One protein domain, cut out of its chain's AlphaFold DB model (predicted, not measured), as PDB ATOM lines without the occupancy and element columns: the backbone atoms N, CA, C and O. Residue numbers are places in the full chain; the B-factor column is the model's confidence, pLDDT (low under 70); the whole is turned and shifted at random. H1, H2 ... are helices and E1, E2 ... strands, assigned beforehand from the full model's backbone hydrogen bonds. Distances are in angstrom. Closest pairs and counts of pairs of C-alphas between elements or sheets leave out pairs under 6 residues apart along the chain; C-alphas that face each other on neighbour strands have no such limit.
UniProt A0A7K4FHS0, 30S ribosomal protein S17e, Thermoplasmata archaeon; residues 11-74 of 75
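AT A GLANCE: This is residues 11 to 74 of the 75 residues of the protein "30S ribosomal protein S17e" of Thermoplasmata archaeon (UniProt A0A7K4FHS0). A small hairpin of two strands, E1 and E2, makes one end of an elongated domain, and the long helix H3 runs away from it to the other end. Two shorter helices, H1 and H2, pack on H3 at steep tilts, about perpendicular to each other, and the last part of H2 comes near the hairpin. The printed part has 64 residues, with three named helices and two named strands in the order H1, H2, E1, E2, H3; the sheet, E1 - E2, is antiparallel, and the class is mostly helix. The whole is compact, with a radius of gyration of the C-alphas of 11.2 A, and its C-alphas span 38 by 20 by 18 A.

IN THESE COORDINATES: Begin at strand E1, residues 42 to 45, with C-alpha 42 at (425.937, 641.553, 462.218). Strand E2 follows at residues 49 to 52. From C-alpha 55 at (427.171, 632.224, 460.620), helix H3, residues 55 to 73, runs 27.0 A to C-alpha 73 at (401.382, 631.803, 468.643). Go back to residues 28 to 37 for helix H2, 14.2 A long. Helix H1, residues 11 to 19, is 12.2 A long and begins at C-alpha 11, (418.178, 633.373, 476.220).

HOW THE PARTS SIT: Look first at the hairpin of E1 and E2, where the angle between the strand directions is 138 degrees. The C-alphas of Pro 44 and Tyr 50 face each other at 4.7 A; N 43 and O 51, at 2.8 A, and N 45 and O 49, at 2.9 A, are within hydrogen-bond range. From the hairpin turn to H2: its closest C-alphas to E1 are those of Leu 36 and Gly 42, 4.2 A apart, and to E2 those of Leu 36 and Tyr 50, 6.1 A apart. H2 touches residues 58 to 66 alone of H3, with the C-alphas of Lys 32 and Ala 62 closest at 4.9 A. These two helices run opposite ways at a steep tilt of 62 degrees. H1 touches residues 61 to 68 alone of H3, with the C-alphas of Ala 13 and Thr 65 closest at 5.3 A. H1 and H3 run the same way at a steep tilt of 55 degrees. H1 and H2 are close but not clearly touching, about perpendicular at 86 degrees, with the C-alphas of Leu 16 and Val 35 closest at 7.8 A. H1 is apart from E1 and from E2, and E1 is apart from H3. In H1 and H2 every O i to N i+4 pair is within hydrogen-bond range; in H3, 14 of 15 are.

THE WHOLE: Find the two C-alphas farthest apart at Glu 46 and Gly 74, 38.6 A from each other. The printed part, residues 11 to 74, has no cut. The links from H2 to E1, E1 to E2 and E2 to H3 are tight, the link from H1 to H2 is short, and there is no long link. The mean pLDDT of the printed part is 92.1, and residue 74 is the one printed residue under 70.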
ATOM      1  N   ARG A  11     418.343 632.113 475.486       97.00
ATOM      2  CA  ARG A  11     418.178 633.373 476.220       97.00
ATOM      3  C   ARG A  11     418.126 634.559 475.260       97.00
ATOM      4  O   ARG A  11     417.105 635.226 475.206       97.00
ATOM      5  N   VAL A  12     419.149 634.715 474.416       96.31
ATOM      6  CA  VAL A  12     419.231 635.806 473.430       96.31
ATOM      7  C   VAL A  12     418.029 635.797 472.485       96.31
ATOM      8  O   VAL A  12     417.413 636.830 472.260       96.31
ATOM      9  N   ALA A  13     417.641 634.630 471.966       96.38
ATOM     10  CA  ALA A  13     416.479 634.527 471.085       96.38
ATOM     11  C   ALA A  13     415.161 634.935 471.773       96.38
ATOM     12  O   ALA A  13     414.316 635.572 471.148       96.38
ATOM     13  N   ILE A  14     414.968 634.557 473.039       96.00
ATOM     14  CA  ILE A  14     413.775 634.926 473.811       96.00
ATOM     15  C   ILE A  14     413.787 636.424 474.130       96.00
ATOM     16  O   ILE A  14     412.751 637.067 473.980       96.00
ATOM     17  N   ASP A  15     414.934 636.973 474.524       96.75
ATOM     18  CA  ASP A  15     415.083 638.393 474.850       96.75
ATOM     19  C   ASP A  15     414.813 639.267 473.616       96.75
ATOM     20  O   ASP A  15     414.011 640.195 473.692       96.75
ATOM     21  N   LEU A  16     415.350 638.901 472.446       96.44
ATOM     22  CA  LEU A  16     415.062 639.589 471.182       96.44
ATOM     23  C   LEU A  16     413.559 639.638 470.870       96.44
ATOM     24  O   LEU A  16     413.036 640.685 470.507       96.44
ATOM     25  N   ILE A  17     412.837 638.531 471.060       95.62
ATOM     26  CA  ILE A  17     411.386 638.483 470.817       95.62
ATOM     27  C   ILE A  17     410.606 639.283 471.862       95.62
ATOM     28  O   ILE A  17     409.545 639.821 471.557       95.62
ATOM     29  N   ARG A  18     411.086 639.338 473.106       95.25
ATOM     30  CA  ARG A  18     410.450 640.127 474.168       95.25
ATOM     31  C   ARG A  18     410.586 641.622 473.910       95.25
ATOM     32  O   ARG A  18     409.611 642.336 474.113       95.25
ATOM     33  N   HIS A  19     411.756 642.066 473.458       96.19
ATOM     34  CA  HIS A  19     412.007 643.468 473.139       96.19
ATOM     35  C   HIS A  19     411.358 643.894 471.816       96.19
ATOM     36  O   HIS A  19     410.837 645.002 471.735       96.19
ATOM     37  N   TYR A  20     411.311 643.004 470.818       95.81
ATOM     38  CA  TYR A  20     410.816 643.300 469.469       95.81
ATOM     39  C   TYR A  20     409.744 642.290 469.007       95.81
ATOM     40  O   TYR A  20     409.948 641.536 468.053       95.81
ATOM     41  N   PRO A  21     408.574 642.223 469.668       91.81
ATOM     42  CA  PRO A  21     407.593 641.152 469.448       91.81
ATOM     43  C   PRO A  21     406.974 641.128 468.043       91.81
ATOM     44  O   PRO A  21     406.513 640.070 467.599       91.81
ATOM     45  N   ASN A  22     406.968 642.269 467.352       92.88
ATOM     46  CA  ASN A  22     406.371 642.426 466.025       92.88
ATOM     47  C   ASN A  22     407.357 642.126 464.884       92.88
ATOM     48  O   ASN A  22     406.923 641.763 463.794       92.88
ATOM     49  N   ASP A  23     408.666 642.204 465.140       93.81
ATOM     50  CA  ASP A  23     409.699 642.006 464.115       93.81
ATOM     51  C   ASP A  23     409.991 640.528 463.833       93.81
ATOM     52  O   ASP A  23     410.476 640.169 462.755       93.81
ATOM     53  N   PHE A  24     409.672 639.656 464.793       95.06
ATOM     54  CA  PHE A  24     409.873 638.216 464.677       95.06
ATOM     55  C   PHE A  24     408.585 637.486 464.285       95.06
ATOM     56  O   PHE A  24     407.496 637.704 464.831       95.06
ATOM     57  N   ASN A  25     408.719 636.553 463.344       93.81
ATOM     58  CA  ASN A  25     407.615 635.757 462.817       93.81
ATOM     59  C   ASN A  25     408.034 634.288 462.584       93.81
ATOM     60  O   ASN A  25     409.041 633.813 463.116       93.81
ATOM     61  N   GLY A  26     407.210 633.527 461.860       93.75
ATOM     62  CA  GLY A  26     407.464 632.117 461.549       93.75
ATOM     63  C   GLY A  26     408.482 631.875 460.427       93.75
ATOM     64  O   GLY A  26     408.762 630.707 460.150       93.75
ATOM     65  N   ASP A  27     409.017 632.931 459.805       95.31
ATOM     66  CA  ASP A  27     409.969 632.860 458.699       95.31
ATOM     67  C   ASP A  27     411.427 632.952 459.178       95.31
ATOM     68  O   ASP A  27     411.799 633.763 460.031       95.31
ATOM     69  N   PHE A  28     412.280 632.092 458.623       95.81
ATOM     70  CA  PHE A  28     413.686 632.016 459.012       95.81
ATOM     71  C   PHE A  28     414.516 633.163 458.432       95.81
ATOM     72  O   PHE A  28     415.376 633.693 459.139       95.81
ATOM     73  N   ALA A  29     414.284 633.538 457.172       94.81
ATOM     74  CA  ALA A  29     415.087 634.552 456.494       94.81
ATOM     75  C   ALA A  29     414.891 635.927 457.147       94.81
ATOM     76  O   ALA A  29     415.874 636.580 457.516       94.81
ATOM     77  N   ASN A  30     413.638 636.311 457.402       95.12
ATOM     78  CA  ASN A  30     413.306 637.539 458.112       95.12
ATOM     79  C   ASN A  30     413.916 637.571 459.520       95.12
ATOM     80  O   ASN A  30     414.608 638.524 459.877       95.12
ATOM     81  N   ASN A  31     413.729 636.501 460.301       95.44
ATOM     82  CA  ASN A  31     414.256 636.439 461.661       95.44
ATOM     83  C   ASN A  31     415.785 636.481 461.692       95.44
ATOM     84  O   ASN A  31     416.360 637.087 462.590       95.44
ATOM     85  N   LYS A  32     416.462 635.848 460.729       95.56
ATOM     86  CA  LYS A  32     417.922 635.901 460.631       95.56
ATOM     87  C   LYS A  32     418.405 637.319 460.355       95.56
ATOM     88  O   LYS A  32     419.319 637.764 461.037       95.56
ATOM     89  N   ARG A  33     417.782 638.022 459.409       94.81
ATOM     90  CA  ARG A  33     418.099 639.426 459.121       94.81
ATOM     91  C   ARG A  33     417.931 640.290 460.372       94.81
ATOM     92  O   ARG A  33     418.865 640.988 460.740       94.81
ATOM     93  N   LYS A  34     416.809 640.147 461.086       95.25
ATOM     94  CA  LYS A  34     416.557 640.881 462.336       95.25
ATOM     95  C   LYS A  34     417.537 640.541 463.456       95.25
ATOM     96  O   LYS A  34     417.963 641.433 464.173       95.25
ATOM     97  N   VAL A  35     417.956 639.282 463.588       95.75
ATOM     98  CA  VAL A  35     419.021 638.912 464.538       95.75
ATOM     99  C   VAL A  35     420.326 639.634 464.204       95.75
ATOM    100  O   VAL A  35     420.992 640.096 465.119       95.75
ATOM    101  N   LEU A  36     420.702 639.730 462.928       95.44
ATOM    102  CA  LEU A  36     421.938 640.410 462.530       95.44
ATOM    103  C   LEU A  36     421.852 641.931 462.690       95.44
ATOM    104  O   LEU A  36     422.838 642.539 463.067       95.44
ATOM    105  N   GLU A  37     420.685 642.520 462.444       94.19
ATOM    106  CA  GLU A  37     420.440 643.958 462.616       94.19
ATOM    107  C   GLU A  37     420.454 644.376 464.099       94.19
ATOM    108  O   GLU A  37     420.971 645.431 464.446       94.19
ATOM    109  N   LEU A  38     419.897 643.541 464.982       93.62
ATOM    110  CA  LEU A  38     419.657 643.876 466.393       93.62
ATOM    111  C   LEU A  38     420.744 643.367 467.353       93.62
ATOM    112  O   LEU A  38     420.591 643.494 468.568       93.62
ATOM    113  N   THR A  39     421.802 642.725 466.850       92.31
ATOM    114  CA  THR A  39     422.890 642.192 467.684       92.31
ATOM    115  C   THR A  39     424.252 642.454 467.063       92.31
ATOM    116  O   THR A  39     424.383 642.512 465.844       92.31
ATOM    117  N   ASP A  40     425.294 642.440 467.892       90.00
ATOM    118  CA  ASP A  40     426.699 642.595 467.473       90.00
ATOM    119  C   ASP A  40     427.226 641.431 466.603       90.00
ATOM    120  O   ASP A  40     428.410 641.344 466.278       90.00
ATOM    121  N   LEU A  41     426.361 640.475 466.240       88.12
ATOM    122  CA  LEU A  41     426.688 639.395 465.312       88.12
ATOM    123  C   LEU A  41     426.657 639.847 463.851       88.12
ATOM    124  O   LEU A  41     427.183 639.118 463.004       88.12
ATOM    125  N   GLY A  42     425.990 640.964 463.549       87.44
ATOM    126  CA  GLY A  42     425.937 641.553 462.218       87.44
ATOM    127  C   GLY A  42     427.022 642.605 462.020       87.44
ATOM    128  O   GLY A  42     427.181 643.505 462.836       87.44
ATOM    129  N   VAL A  43     427.737 642.513 460.904       87.12
ATOM    130  CA  VAL A  43     428.601 643.579 460.391       87.12
ATOM    131  C   VAL A  43     427.863 644.242 459.231       87.12
ATOM    132  O   VAL A  43     427.452 643.521 458.312       87.12
ATOM    133  N   PRO A  44     427.663 645.569 459.253       85.12
ATOM    134  CA  PRO A  44     427.082 646.274 458.121       85.12
ATOM    135  C   PRO A  44     428.043 646.206 456.932       85.12
ATOM    136  O   PRO A  44     429.244 646.438 457.074       85.12
ATOM    137  N   VAL A  45     427.513 645.869 455.762       86.00
ATOM    138  CA  VAL A  45     428.240 645.861 454.489       86.00
ATOM    139  C   VAL A  45     427.652 646.949 453.592       86.00
ATOM    140  O   VAL A  45     426.489 647.336 453.745       86.00
ATOM    141  N   GLU A  46     428.456 647.470 452.666       81.81
ATOM    142  CA  GLU A  46     427.979 648.399 451.641       81.81
ATOM    143  C   GLU A  46     426.729 647.841 450.940       81.81
ATOM    144  O   GLU A  46     426.665 646.660 450.601       81.81
ATOM    145  N   GLY A  47     425.709 648.687 450.766       80.06
ATOM    146  CA  GLY A  47     424.415 648.286 450.198       80.06
ATOM    147  C   GLY A  47     423.311 647.976 451.217       80.06
ATOM    148  O   GLY A  47     422.222 647.578 450.816       80.06
ATOM    149  N   GLY A  48     423.543 648.185 452.520       76.50
ATOM    150  CA  GLY A  48     422.503 648.039 453.553       76.50
ATOM    151  C   GLY A  48     422.224 646.591 453.969       76.50
ATOM    152  O   GLY A  48     421.233 646.310 454.645       76.50
ATOM    153  N   GLU A  49     423.101 645.666 453.579       81.12
ATOM    154  CA  GLU A  49     423.055 644.273 454.005       81.12
ATOM    155  C   GLU A  49     423.868 644.049 455.286       81.12
ATOM    156  O   GLU A  49     424.875 644.709 455.542       81.12
ATOM    157  N   TYR A  50     423.455 643.065 456.088       85.06
ATOM    158  CA  TYR A  50     424.184 642.644 457.284       85.06
ATOM    159  C   TYR A  50     424.846 641.286 457.047       85.06
ATOM    160  O   TYR A  50     424.166 640.291 456.768       85.06
ATOM    161  N   HIS A  51     426.167 641.208 457.219       86.38
ATOM    162  CA  HIS A  51     426.903 639.946 457.194       86.38
ATOM    163  C   HIS A  51     427.073 639.375 458.599       86.38
ATOM    164  O   HIS A  51     427.383 640.087 459.543       86.38
ATOM    165  N   ALA A  52     426.918 638.060 458.753       88.56
ATOM    166  CA  ALA A  52     427.091 637.410 460.048       88.56
ATOM    167  C   ALA A  52     428.567 637.113 460.344       88.56
ATOM    168  O   ALA A  52     429.138 636.237 459.688       88.56
ATOM    169  N   THR A  53     429.135 637.714 461.394       88.75
ATOM    170  CA  THR A  53     430.484 637.384 461.902       88.75
ATOM    171  C   THR A  53     430.589 635.890 462.222       88.75
ATOM    172  O   THR A  53     431.528 635.206 461.824       88.75
ATOM    173  N   TYR A  54     429.554 635.337 462.869       92.56
ATOM    174  CA  TYR A  54     429.473 633.919 463.226       92.56
ATOM    175  C   TYR A  54     428.217 633.258 462.644       92.56
ATOM    176  O   TYR A  54     427.208 633.062 463.329       92.56
ATOM    177  N   LYS A  55     428.293 632.831 461.374       92.44
ATOM    178  CA  LYS A  55     427.171 632.224 460.620       92.44
ATOM    179  C   LYS A  55     426.440 631.105 461.376       92.44
ATOM    180  O   LYS A  55     425.210 631.090 461.427       92.44
ATOM    181  N   LYS A  56     427.176 630.166 461.993       94.31
ATOM    182  CA  LYS A  56     426.582 629.040 462.747       94.31
ATOM    183  C   LYS A  56     425.783 629.518 463.961       94.31
ATOM    184  O   LYS A  56     424.736 628.942 464.254       94.31
ATOM    185  N   LEU A  57     426.263 630.543 464.662       94.44
ATOM    186  CA  LEU A  57     425.591 631.086 465.836       94.44
ATOM    187  C   LEU A  57     424.321 631.846 465.437       94.44
ATOM    188  O   LEU A  57     423.246 631.523 465.943       94.44
ATOM    189  N   ALA A  58     424.420 632.753 464.462       95.00
ATOM    190  CA  ALA A  58     423.274 633.499 463.942       95.00
ATOM    191  C   ALA A  58     422.154 632.562 463.461       95.00
ATOM    192  O   ALA A  58     420.998 632.714 463.853       95.00
ATOM    193  N   ASN A  59     422.500 631.508 462.708       96.19
ATOM    194  CA  ASN A  59     421.530 630.507 462.256       96.19
ATOM    195  C   ASN A  59     420.867 629.756 463.428       96.19
ATOM    196  O   ASN A  59     419.682 629.429 463.363       96.19
ATOM    197  N   ARG A  60     421.601 629.468 464.512       96.62
ATOM    198  CA  ARG A  60     421.044 628.786 465.693       96.62
ATOM    199  C   ARG A  60     420.088 629.680 466.482       96.62
ATOM    200  O   ARG A  60     419.073 629.166 466.954       96.62
ATOM    201  N   ILE A  61     420.404 630.970 466.610       96.62
ATOM    202  CA  ILE A  61     419.544 631.967 467.262       96.62
ATOM    203  C   ILE A  61     418.280 632.173 466.423       96.62
ATOM    204  O   ILE A  61     417.186 631.933 466.926       96.62
ATOM    205  N   ALA A  62     418.421 632.472 465.127       96.75
ATOM    206  CA  ALA A  62     417.298 632.640 464.200       96.75
ATOM    207  C   ALA A  62     416.410 631.383 464.118       96.75
ATOM    208  O   ALA A  62     415.184 631.438 464.152       96.75
ATOM    209  N   GLY A  63     417.017 630.197 464.102       96.69
ATOM    210  CA  GLY A  63     416.269 628.943 464.139       96.69
ATOM    211  C   GLY A  63     415.571 628.683 465.479       96.69
ATOM    212  O   GLY A  63     414.663 627.850 465.553       96.69
ATOM    213  N   TYR A  64     415.997 629.315 466.576       97.06
ATOM    214  CA  TYR A  64     415.292 629.238 467.857       97.06
ATOM    215  C   TYR A  64     414.185 630.284 467.959       97.06
ATOM    216  O   TYR A  64     413.124 629.939 468.477       97.06
ATOM    217  N   THR A  65     414.369 631.486 467.401       96.56
ATOM    218  CA  THR A  65     413.309 632.502 467.352       96.56
ATOM    219  C   THR A  65     412.097 631.995 466.575       96.56
ATOM    220  O   THR A  65     411.001 632.002 467.126       96.56
ATOM    221  N   VAL A  66     412.291 631.403 465.386       96.44
ATOM    222  CA  VAL A  66     411.198 630.771 464.611       96.44
ATOM    223  C   VAL A  66     410.429 629.752 465.458       96.44
ATOM    224  O   VAL A  66     409.203 629.792 465.550       96.44
ATOM    225  N   ARG A  67     411.149 628.833 466.117       94.94
ATOM    226  CA  ARG A  67     410.530 627.779 466.933       94.94
ATOM    227  C   ARG A  67     409.775 628.351 468.132       94.94
ATOM    228  O   ARG A  67     408.735 627.813 468.498       94.94
ATOM    229  N   TYR A  68     410.312 629.391 468.763       94.69
ATOM    230  CA  TYR A  68     409.680 630.038 469.906       94.69
ATOM    231  C   TYR A  68     408.406 630.781 469.493       94.69
ATOM    232  O   TYR A  68     407.375 630.595 470.133       94.69
ATOM    233  N   VAL A  69     408.447 631.544 468.394       93.81
ATOM    234  CA  VAL A  69     407.279 632.267 467.869       93.81
ATOM    235  C   VAL A  69     406.152 631.303 467.508       93.81
ATOM    236  O   VAL A  69     405.034 631.505 467.971       93.81
ATOM    237  N   LYS A  70     406.442 630.223 466.767       93.12
ATOM    238  CA  LYS A  70     405.435 629.205 466.410       93.12
ATOM    239  C   LYS A  70     404.777 628.588 467.647       93.12
ATOM    240  O   LYS A  70     403.559 628.540 467.753       93.12
ATOM    241  N   ARG A  71     405.584 628.219 468.651       92.50
ATOM    242  CA  ARG A  71     405.077 627.674 469.923       92.50
ATOM    243  C   ARG A  71     404.225 628.663 470.713       92.50
ATOM    244  O   ARG A  71     403.261 628.243 471.335       92.50
ATOM    245  N   LYS A  72     404.598 629.944 470.728       87.81
ATOM    246  CA  LYS A  72     403.875 630.978 471.480       87.81
ATOM    247  C   LYS A  72     402.574 631.395 470.785       87.81
ATOM    248  O   LYS A  72     401.619 631.727 471.472       87.81
ATOM    249  N   ARG A  73     402.547 631.396 469.447       80.62
ATOM    250  CA  ARG A  73     401.382 631.803 468.643       80.62
ATOM    251  C   ARG A  73     400.394 630.664 468.350       80.62
ATOM    252  O   ARG A  73     399.315 630.951 467.857       80.62
ATOM    253  N   GLY A  74     400.720 629.413 468.686       64.25
ATOM    254  CA  GLY A  74     399.777 628.290 468.594       64.25
ATOM    255  C   GLY A  74     399.397 627.876 467.166       64.25
ATOM    256  O   GLY A  74     398.333 627.297 466.982       64.25
TER     257      GLY A  74